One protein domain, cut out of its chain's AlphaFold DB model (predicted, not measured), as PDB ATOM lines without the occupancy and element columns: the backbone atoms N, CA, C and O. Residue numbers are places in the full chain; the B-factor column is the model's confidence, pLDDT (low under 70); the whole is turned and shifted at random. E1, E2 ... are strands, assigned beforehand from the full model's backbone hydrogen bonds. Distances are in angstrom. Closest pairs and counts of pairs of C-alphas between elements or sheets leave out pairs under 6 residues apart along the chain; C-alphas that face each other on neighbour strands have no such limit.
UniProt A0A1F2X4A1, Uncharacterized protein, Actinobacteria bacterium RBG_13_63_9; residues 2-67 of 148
ATOM      1  N   GLU A   2     140.407 104.689 124.462       89.69
ATOM      2  CA  GLU A   2     139.169 105.203 123.877       89.69
ATOM      3  C   GLU A   2     138.236 105.604 125.018       89.69
ATOM      4  O   GLU A   2     138.188 104.907 126.034       89.69
ATOM      5  N   VAL A   3     137.590 106.759 124.875       94.19
ATOM      6  CA  VAL A   3     136.611 107.263 125.838       94.19
ATOM      7  C   VAL A   3     135.231 106.966 125.275       94.19
ATOM      8  O   VAL A   3     134.942 107.323 124.132       94.19
ATOM      9  N   THR A   4     134.403 106.323 126.083       96.00
ATOM     10  CA  THR A   4     132.978 106.135 125.832       96.00
ATOM     11  C   THR A   4     132.224 107.226 126.571       96.00
ATOM     12  O   THR A   4     132.513 107.487 127.737       96.00
ATOM     13  N   VAL A   5     131.263 107.847 125.892       97.75
ATOM     14  CA  VAL A   5     130.362 108.830 126.496       97.75
ATOM     15  C   VAL A   5     129.027 108.149 126.772       97.75
ATOM     16  O   VAL A   5     128.461 107.552 125.851       97.75
ATOM     17  N   ALA A   6     128.552 108.212 128.011       96.75
ATOM     18  CA  ALA A   6     127.177 107.872 128.366       96.75
ATOM     19  C   ALA A   6     126.365 109.167 128.493       96.75
ATOM     20  O   ALA A   6     126.910 110.191 128.884       96.75
ATOM     21  N   GLU A   7     125.097 109.136 128.088       97.88
ATOM     22  CA  GLU A   7     124.160 110.233 128.348       97.88
ATOM     23  C   GLU A   7     123.163 109.742 129.396       97.88
ATOM     24  O   GLU A   7     122.433 108.777 129.145       97.88
ATOM     25  N   GLU A   8     123.140 110.401 130.545       96.38
ATOM     26  CA  GLU A   8     122.141 110.220 131.589       96.38
ATOM     27  C   GLU A   8     121.101 111.342 131.516       96.38
ATOM     28  O   GLU A   8     121.411 112.494 131.203       96.38
ATOM     29  N   LYS A   9     119.834 110.991 131.761       97.44
ATOM     30  CA  LYS A   9     118.731 111.949 131.860       97.44
ATOM     31  C   LYS A   9     117.865 111.622 133.056       97.44
ATOM     32  O   LYS A   9     117.234 110.561 133.083       97.44
ATOM     33  N   SER A  10     117.766 112.584 133.958       95.94
ATOM     34  CA  SER A  10     116.982 112.476 135.178       95.94
ATOM     35  C   SER A  10     115.670 113.230 135.032       95.94
ATOM     36  O   SER A  10     115.619 114.352 134.519       95.94
ATOM     37  N   TYR A  11     114.585 112.584 135.460       95.88
ATOM     38  CA  TYR A  11     113.233 113.121 135.361       95.88
ATOM     39  C   TYR A  11     112.527 113.083 136.715       95.88
ATOM     40  O   TYR A  11     112.455 112.027 137.344       95.88
ATOM     41  N   GLU A  12     111.901 114.194 137.095       94.31
ATOM     42  CA  GLU A  12     111.020 114.294 138.261       94.31
ATOM     43  C   GLU A  12     109.610 114.662 137.804       94.31
ATOM     44  O   GLU A  12     109.423 115.558 136.988       94.31
ATOM     45  N   ASP A  13     108.601 113.911 138.258       93.81
ATOM     46  CA  ASP A  13     107.194 114.088 137.858       93.81
ATOM     47  C   ASP A  13     106.953 114.175 136.329       93.81
ATOM     48  O   ASP A  13     105.941 114.694 135.854       93.81
ATOM     49  N   GLY A  14     107.857 113.579 135.541       95.00
ATOM     50  CA  GLY A  14     107.821 113.568 134.075       95.00
ATOM     51  C   GLY A  14     108.498 114.767 133.403       95.00
ATOM     52  O   GLY A  14     108.520 114.826 132.172       95.00
ATOM     53  N   GLU A  15     109.065 115.693 134.172       97.38
ATOM     54  CA  GLU A  15     109.851 116.827 133.691       97.38
ATOM     55  C   GLU A  15     111.346 116.488 133.732       97.38
ATOM     56  O   GLU A  15     111.810 115.838 134.663       97.38
ATOM     57  N   LEU A  16     112.097 116.882 132.696       98.00
ATOM     58  CA  LEU A  16     113.556 116.734 132.674       98.00
ATOM     59  C   LEU A  16     114.146 117.722 133.681       98.00
ATOM     60  O   LEU A  16     113.895 118.919 133.542       98.00
ATOM     61  N   VAL A  17     114.921 117.223 134.642       98.12
ATOM     62  CA  VAL A  17     115.591 118.050 135.660       98.12
ATOM     63  C   VAL A  17     117.100 118.116 135.455       98.12
ATOM     64  O   VAL A  17     117.711 119.116 135.807       98.12
ATOM     65  N   GLU A  18     117.691 117.105 134.819       98.31
ATOM     66  CA  GLU A  18     119.130 117.059 134.560       98.31
ATOM     67  C   GLU A  18     119.428 116.226 133.308       98.31
ATOM     68  O   GLU A  18     118.769 115.214 133.043       98.31
ATOM     69  N   SER A  19     120.422 116.651 132.531       98.25
ATOM     70  CA  SER A  19     121.043 115.840 131.486       98.25
ATOM     71  C   SER A  19     122.554 115.870 131.653       98.25
ATOM     72  O   SER A  19     123.156 116.943 131.608       98.25
ATOM     73  N   THR A  20     123.156 114.690 131.732       98.25
ATOM     74  CA  THR A  20     124.583 114.535 132.013       98.25
ATOM     75  C   THR A  20     125.262 113.740 130.905       98.25
ATOM     76  O   THR A  20     124.701 112.795 130.350       98.25
ATOM     77  N   LEU A  21     126.456 114.177 130.501       98.56
ATOM     78  CA  LEU A  21     127.353 113.426 129.627       98.56
ATOM     79  C   LEU A  21     128.552 112.939 130.432       98.56
ATOM     80  O   LEU A  21     129.455 113.727 130.714       98.56
ATOM     81  N   ASP A  22     128.590 111.645 130.714       98.19
ATOM     82  CA  ASP A  22     129.617 110.993 131.518       98.19
ATOM     83  C   ASP A  22     130.729 110.413 130.648       98.19
ATOM     84  O   ASP A  22     130.483 109.694 129.671       98.19
ATOM     85  N   TYR A  23     131.982 110.677 131.012       98.38
ATOM     86  CA  TYR A  23     133.145 110.250 130.237       98.38
ATOM     87  C   TYR A  23     133.850 109.068 130.906       98.38
ATOM     88  O   TYR A  23     134.583 109.229 131.882       98.38
ATOM     89  N   PHE A  24     133.720 107.871 130.335       98.06
ATOM     90  CA  PHE A  24     134.359 106.658 130.852       98.06
ATOM     91  C   PHE A  24     135.464 106.144 129.934       98.06
ATOM     92  O   PHE A  24     135.375 106.237 128.712       98.06
ATOM     93  N   ALA A  25     136.491 105.507 130.496       97.56
ATOM     94  CA  ALA A  25     137.421 104.699 129.708       97.56
ATOM     95  C   ALA A  25     137.794 103.400 130.420       97.56
ATOM     96  O   ALA A  25     138.102 103.390 131.613       97.56
ATOM     97  N   GLN A  26     137.835 102.303 129.664       96.81
ATOM     98  CA  GLN A  26     138.243 100.999 130.179       96.81
ATOM     99  C   GLN A  26     139.725 100.731 129.902       96.81
ATOM    100  O   GLN A  26     140.207 100.820 128.766       96.81
ATOM    101  N   ASN A  27     140.467 100.397 130.953       96.38
ATOM    102  CA  ASN A  27     141.857  99.979 130.874       96.38
ATOM    103  C   ASN A  27     141.971  98.513 130.426       96.38
ATOM    104  O   ASN A  27     141.035  97.724 130.513       96.38
ATOM    105  N   ARG A  28     143.160  98.120 129.959       96.00
ATOM    106  CA  ARG A  28     143.431  96.764 129.448       96.00
ATOM    107  C   ARG A  28     143.251  95.656 130.484       96.00
ATOM    108  O   ARG A  28     143.076  94.508 130.097       96.00
ATOM    109  N   ASP A  29     143.347  95.984 131.768       96.00
ATOM    110  CA  ASP A  29     143.112  95.043 132.865       96.00
ATOM    111  C   ASP A  29     141.619  94.840 133.179       96.00
ATOM    112  O   ASP A  29     141.294  93.959 133.968       96.00
ATOM    113  N   GLY A  30     140.725  95.611 132.547       95.94
ATOM    114  CA  GLY A  30     139.276  95.568 132.743       95.94
ATOM    115  C   GLY A  30     138.731  96.643 133.685       95.94
ATOM    116  O   GLY A  30     137.513  96.796 133.752       95.94
ATOM    117  N   SER A  31     139.589  97.405 134.372       97.62
ATOM    118  CA  SER A  31     139.147  98.514 135.224       97.62
ATOM    119  C   SER A  31     138.550  99.649 134.392       97.62
ATOM    120  O   SER A  31     139.048  99.967 133.312       97.62
ATOM    121  N   VAL A  32     137.475 100.254 134.887       97.81
ATOM    122  CA  VAL A  32     136.804 101.398 134.262       97.81
ATOM    123  C   VAL A  32     137.107 102.639 135.082       97.81
ATOM    124  O   VAL A  32     136.966 102.626 136.303       97.81
ATOM    125  N   TYR A  33     137.522 103.699 134.405       98.25
ATOM    126  CA  TYR A  33     137.800 104.999 134.998       98.25
ATOM    127  C   TYR A  33     136.755 106.013 134.555       98.25
ATOM    128  O   TYR A  33     136.367 106.008 133.385       98.25
ATOM    129  N   TYR A  34     136.362 106.882 135.480       98.38
ATOM    130  CA  TYR A  34     135.484 108.018 135.238       98.38
ATOM    131  C   TYR A  34     136.323 109.292 135.124       98.38
ATOM    132  O   TYR A  34     137.192 109.554 135.958       98.38
ATOM    133  N   PHE A  35     136.130 110.035 134.038       98.12
ATOM    134  CA  PHE A  35     136.892 111.235 133.688       98.12
ATOM    135  C   PHE A  35     136.102 112.522 133.945       98.12
ATOM    136  O   PHE A  35     136.609 113.597 133.621       98.12
ATOM    137  N   GLY A  36     134.920 112.399 134.543       97.94
ATOM    138  CA  GLY A  36     134.018 113.489 134.862       97.94
ATOM    139  C   GLY A  36     132.833 113.564 133.916       97.94
ATOM    140  O   GLY A  36     132.606 112.652 133.119       97.94
ATOM    141  N   GLU A  37     132.130 114.680 133.993       98.19
ATOM    142  CA  GLU A  37     130.784 114.894 133.472       98.19
ATOM    143  C   GLU A  37     130.665 116.271 132.838       98.19
ATOM    144  O   GLU A  37     131.402 117.207 133.156       98.19
ATOM    145  N   ARG A  38     129.688 116.408 131.944       98.19
ATOM    146  CA  ARG A  38     129.082 117.700 131.623       98.19
ATOM    147  C   ARG A  38     127.617 117.654 131.983       98.19
ATOM    148  O   ARG A  38     126.921 116.800 131.448       98.19
ATOM    149  N   VAL A  39     127.192 118.591 132.815       98.38
ATOM    150  CA  VAL A  39     125.851 118.627 133.394       98.38
ATOM    151  C   VAL A  39     125.106 119.844 132.862       98.38
ATOM    152  O   VAL A  39     125.666 120.942 132.814       98.38
ATOM    153  N   ASP A  40     123.856 119.645 132.469       98.56
ATOM    154  CA  ASP A  40     122.872 120.701 132.253       98.56
ATOM    155  C   ASP A  40     121.710 120.491 133.236       98.56
ATOM    156  O   ASP A  40     120.973 119.510 133.113       98.56
ATOM    157  N   ASP A  41     121.525 121.431 134.168       98.38
ATOM    158  CA  ASP A  41     120.389 121.458 135.099       98.38
ATOM    159  C   ASP A  41     119.208 122.184 134.453       98.38
ATOM    160  O   ASP A  41     119.388 123.260 133.870       98.38
ATOM    161  N   TYR A  42     117.995 121.656 134.595       98.25
ATOM    162  CA  TYR A  42     116.789 122.191 133.963       98.25
ATOM    163  C   TYR A  42     115.734 122.624 134.988       98.25
ATOM    164  O   TYR A  42     115.376 121.878 135.893       98.25
ATOM    165  N   GLU A  43     115.136 123.798 134.769       97.38
ATOM    166  CA  GLU A  43     113.882 124.214 135.412       97.38
ATOM    167  C   GLU A  43     112.924 124.755 134.345       97.38
ATOM    168  O   GLU A  43     113.280 125.610 133.532       97.38
ATOM    169  N   GLY A  44     111.688 124.244 134.304       95.38
ATOM    170  CA  GLY A  44     110.691 124.692 133.322       95.38
ATOM    171  C   GLY A  44     111.097 124.471 131.856       95.38
ATOM    172  O   GLY A  44     110.590 125.160 130.970       95.38
ATOM    173  N   GLY A  45     112.005 123.522 131.594       96.31
ATOM    174  CA  GLY A  45     112.524 123.210 130.260       96.31
ATOM    175  C   GLY A  45     113.649 124.126 129.766       96.31
ATOM    176  O   GLY A  45     114.052 124.005 128.609       96.31
ATOM    177  N   GLU A  46     114.167 125.022 130.608       97.88
ATOM    178  CA  GLU A  46     115.325 125.866 130.308       97.88
ATOM    179  C   GLU A  46     116.531 125.436 131.146       97.88
ATOM    180  O   GLU A  46     116.374 125.048 132.302       97.88
ATOM    181  N   VAL A  47     117.735 125.521 130.568       98.19
ATOM    182  CA  VAL A  47     118.975 125.262 131.310       98.19
ATOM    183  C   VAL A  47     119.207 126.398 132.301       98.19
ATOM    184  O   VAL A  47     119.312 127.563 131.903       98.19
ATOM    185  N   VAL A  48     119.313 126.057 133.581       98.12
ATOM    186  CA  VAL A  48     119.514 127.003 134.685       98.12
ATOM    187  C   VAL A  48     120.871 126.863 135.366       98.12
ATOM    188  O   VAL A  48     121.285 127.774 136.088       98.12
ATOM    189  N   GLY A  49     121.587 125.767 135.117       97.62
ATOM    190  CA  GLY A  49     122.827 125.453 135.812       97.62
ATOM    191  C   GLY A  49     123.665 124.381 135.127       97.62
ATOM    192  O   GLY A  49     123.263 123.786 134.130       97.62
ATOM    193  N   HIS A  50     124.860 124.204 135.681       97.56
ATOM    194  CA  HIS A  50     125.821 123.158 135.335       97.56
ATOM    195  C   HIS A  50     126.466 122.648 136.635       97.56
ATOM    196  O   HIS A  50     127.697 122.619 136.759       97.56
ATOM    197  N   GLY A  51     125.646 122.424 137.667       93.31
ATOM    198  CA  GLY A  51     126.087 121.932 138.971       93.31
ATOM    199  C   GLY A  51     126.811 120.594 138.839       93.31
ATOM    200  O   GLY A  51     126.599 119.871 137.878       93.31
ATOM    201  N   GLY A  52     127.745 120.299 139.745       93.12
ATOM    202  CA  GLY A  52     128.500 119.036 139.717       93.12
ATOM    203  C   GLY A  52     129.562 118.932 138.616       93.12
ATOM    204  O   GLY A  52     130.608 118.356 138.865       93.12
ATOM    205  N   GLN A  53     129.402 119.599 137.464       97.69
ATOM    206  CA  GLN A  53     130.295 119.460 136.307       97.69
ATOM    207  C   GLN A  53     131.790 119.542 136.654       97.69
ATOM    208  O   GLN A  53     132.302 120.557 137.145       97.69
ATOM    209  N   TRP A  54     132.530 118.525 136.221       98.44
ATOM    210  CA  TRP A  54     133.981 118.490 136.308       98.44
ATOM    211  C   TRP A  54     134.579 117.657 135.177       98.44
ATOM    212  O   TRP A  54     133.986 116.691 134.722       98.44
ATOM    213  N   LEU A  55     135.793 117.991 134.734       98.25
ATOM    214  CA  LEU A  55     136.561 117.141 133.821       98.25
ATOM    215  C   LEU A  55     137.966 116.894 134.360       98.25
ATOM    216  O   LEU A  55     138.646 117.803 134.843       98.25
ATOM    217  N   ALA A  56     138.431 115.655 134.246       97.44
ATOM    218  CA  ALA A  56     139.792 115.273 134.585       97.44
ATOM    219  C   ALA A  56     140.813 116.078 133.761       97.44
ATOM    220  O   ALA A  56     140.721 116.185 132.538       97.44
ATOM    221  N   GLY A  57     141.836 116.607 134.436       97.00
ATOM    222  CA  GLY A  57     142.850 117.478 133.836       97.00
ATOM    223  C   GLY A  57     142.507 118.969 133.867       97.00
ATOM    224  O   GLY A  57     143.390 119.789 133.609       97.00
ATOM    225  N   GLU A  58     141.280 119.346 134.234       97.75
ATOM    226  CA  GLU A  58     140.956 120.727 134.583       97.75
ATOM    227  C   GLU A  58     141.360 121.003 136.037       97.75
ATOM    228  O   GLU A  58     140.901 120.353 136.974       97.75
ATOM    229  N   GLY A  59     142.272 121.956 136.242       96.56
ATOM    230  CA  GLY A  59     142.779 122.270 137.579       96.56
ATOM    231  C   GLY A  59     143.427 121.057 138.261       96.56
ATOM    232  O   GLY A  59     144.421 120.526 137.771       96.56
ATOM    233  N   ASN A  60     142.875 120.652 139.410       97.31
ATOM    234  CA  ASN A  60     143.354 119.509 140.199       97.31
ATOM    235  C   ASN A  60     142.528 118.232 139.985       97.31
ATOM    236  O   ASN A  60     142.778 117.239 140.671       97.31
ATOM    237  N   ASN A  61     141.563 118.253 139.063       98.44
ATOM    238  CA  ASN A  61     140.656 117.140 138.831       98.44
ATOM    239  C   ASN A  61     141.404 115.954 138.216       98.44
ATOM    240  O   ASN A  61     142.214 116.111 137.294       98.44
ATOM    241  N   GLN A  62     141.124 114.752 138.701       98.31
ATOM    242  CA  GLN A  62     141.767 113.515 138.266       98.31
ATOM    243  C   GLN A  62     140.715 112.470 137.894       98.31
ATOM    244  O   GLN A  62     139.606 112.512 138.412       98.31
ATOM    245  N   PRO A  63     141.047 111.494 137.035       97.69
ATOM    246  CA  PRO A  63     140.141 110.382 136.810       97.69
ATOM    247  C   PRO A  63     140.019 109.520 138.076       97.69
ATOM    248  O   PRO A  63     141.022 109.164 138.716       97.69
ATOM    249  N   GLY A  64     138.788 109.165 138.427       98.12
ATOM    250  CA  GLY A  64     138.478 108.223 139.498       98.12
ATOM    251  C   GLY A  64     138.304 106.801 138.974       98.12
ATOM    252  O   GLY A  64     138.164 106.571 137.772       98.12
ATOM    253  N   LEU A  65     138.385 105.818 139.871       98.50
ATOM    254  CA  LEU A  65     138.082 104.432 139.522       98.50
ATOM    255  C   LEU A  65     136.565 104.273 139.608       98.50
ATOM    256  O   LEU A  65     136.031 104.404 140.693       98.50
ATOM    257  N   PHE A  66     135.886 103.983 138.504       97.88
ATOM    258  CA  PHE A  66     134.436 103.761 138.504       97.88
ATOM    259  C   PHE A  66     134.084 102.306 138.813       97.88
ATOM    260  O   PHE A  66     133.217 102.006 139.623       97.88
ATOM    261  N   MET A  67     134.797 101.372 138.176       97.69
ATOM    262  CA  MET A  67     134.582  99.941 138.376       97.69
ATOM    263  C   MET A  67     135.927  99.210 138.405       97.69
ATOM    264  O   MET A  67     136.666  99.247 137.415       97.69
TER     265      MET A  67
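Overview. This is residues 2 to 67 of the 148 residues of an uncharacterized protein of Actinobacteria bacterium RBG_13_63_9 (UniProt A0A1F2X4A1). A single long, strongly twisted sheet makes the body: three long strands, E1, E2 and E3, run side by side in antiparallel hairpins, with no named helix over either face. Along the free side of E3, the short E4 pairs at one end and E5 at the other, with a long loop running between them. The printed part has 66 residues, with five named strands, E1 to E5, numbered along the chain; the sheet is branched, E3 having three neighbours, E2, E4 and E5, and E2 pairing also with E1, each of these pairs antiparallel, and the class is all strand. The whole is loose, with a radius of gyration of the C-alphas of 13.7 A, and elongated, spanning 43 by 26 by 16 A.

Along the chain. E3 is residues 32 to 43, 32.4 A from first to last C-alpha, and bends by 58 degrees at residue 35. E2 is residues 15 to 26, 32.7 A long. E1 is residues 4 to 12, 26.5 A long, and begins with C-alpha 4 at (132.978, 106.135, 125.832). E4 is residues 46 to 49, with C-alpha 46 at (115.325, 125.866, 130.308). E5 is residues 62 to 67 and ends with C-alpha 67 at (134.582, 99.941, 138.376).

Arrangement. E1 to E4 form a meander, each strand the antiparallel neighbour of the one before. E2 and E3 form a hairpin, with 165 degrees between their directions; N 21 and O 38 are 2.8 A apart, within hydrogen-bond range. E1 lies on one side of E2 and E3 on the other side. E1 and E2 form a hairpin at 158 degrees, with N 6 and O 22 at 2.9 A. Beside E3, E2 lies on one side, and E4 and E5 on the other side. E4 is beside residues 40 to 43, in a hairpin with E3 at 126 degrees, with N 48 and O 41 at 2.8 A. E5 is beside residues 32 to 35 and is antiparallel to E3, with N 34 and O 64 at 2.9 A. Between these places, residues 54 to 55 make a short antiparallel pairing with residues 36 to 37 of E3. E1, E4 and E5 are edge strands; E4 and E5 are apart, and E1 is apart from both.

Size, cuts and confidence. The two C-alphas farthest apart, those of Asp 29 and Gly 44, are 43.9 A from each other. The printed part runs from residue 2 to residue 67 and has no cut. The links E1 to E2, E2 to E3 and E3 to E4 are tight, and that from E4 to E5, residues 50 to 61, is long. The mean pLDDT of the printed part is 97.1, and no printed residue is under 70.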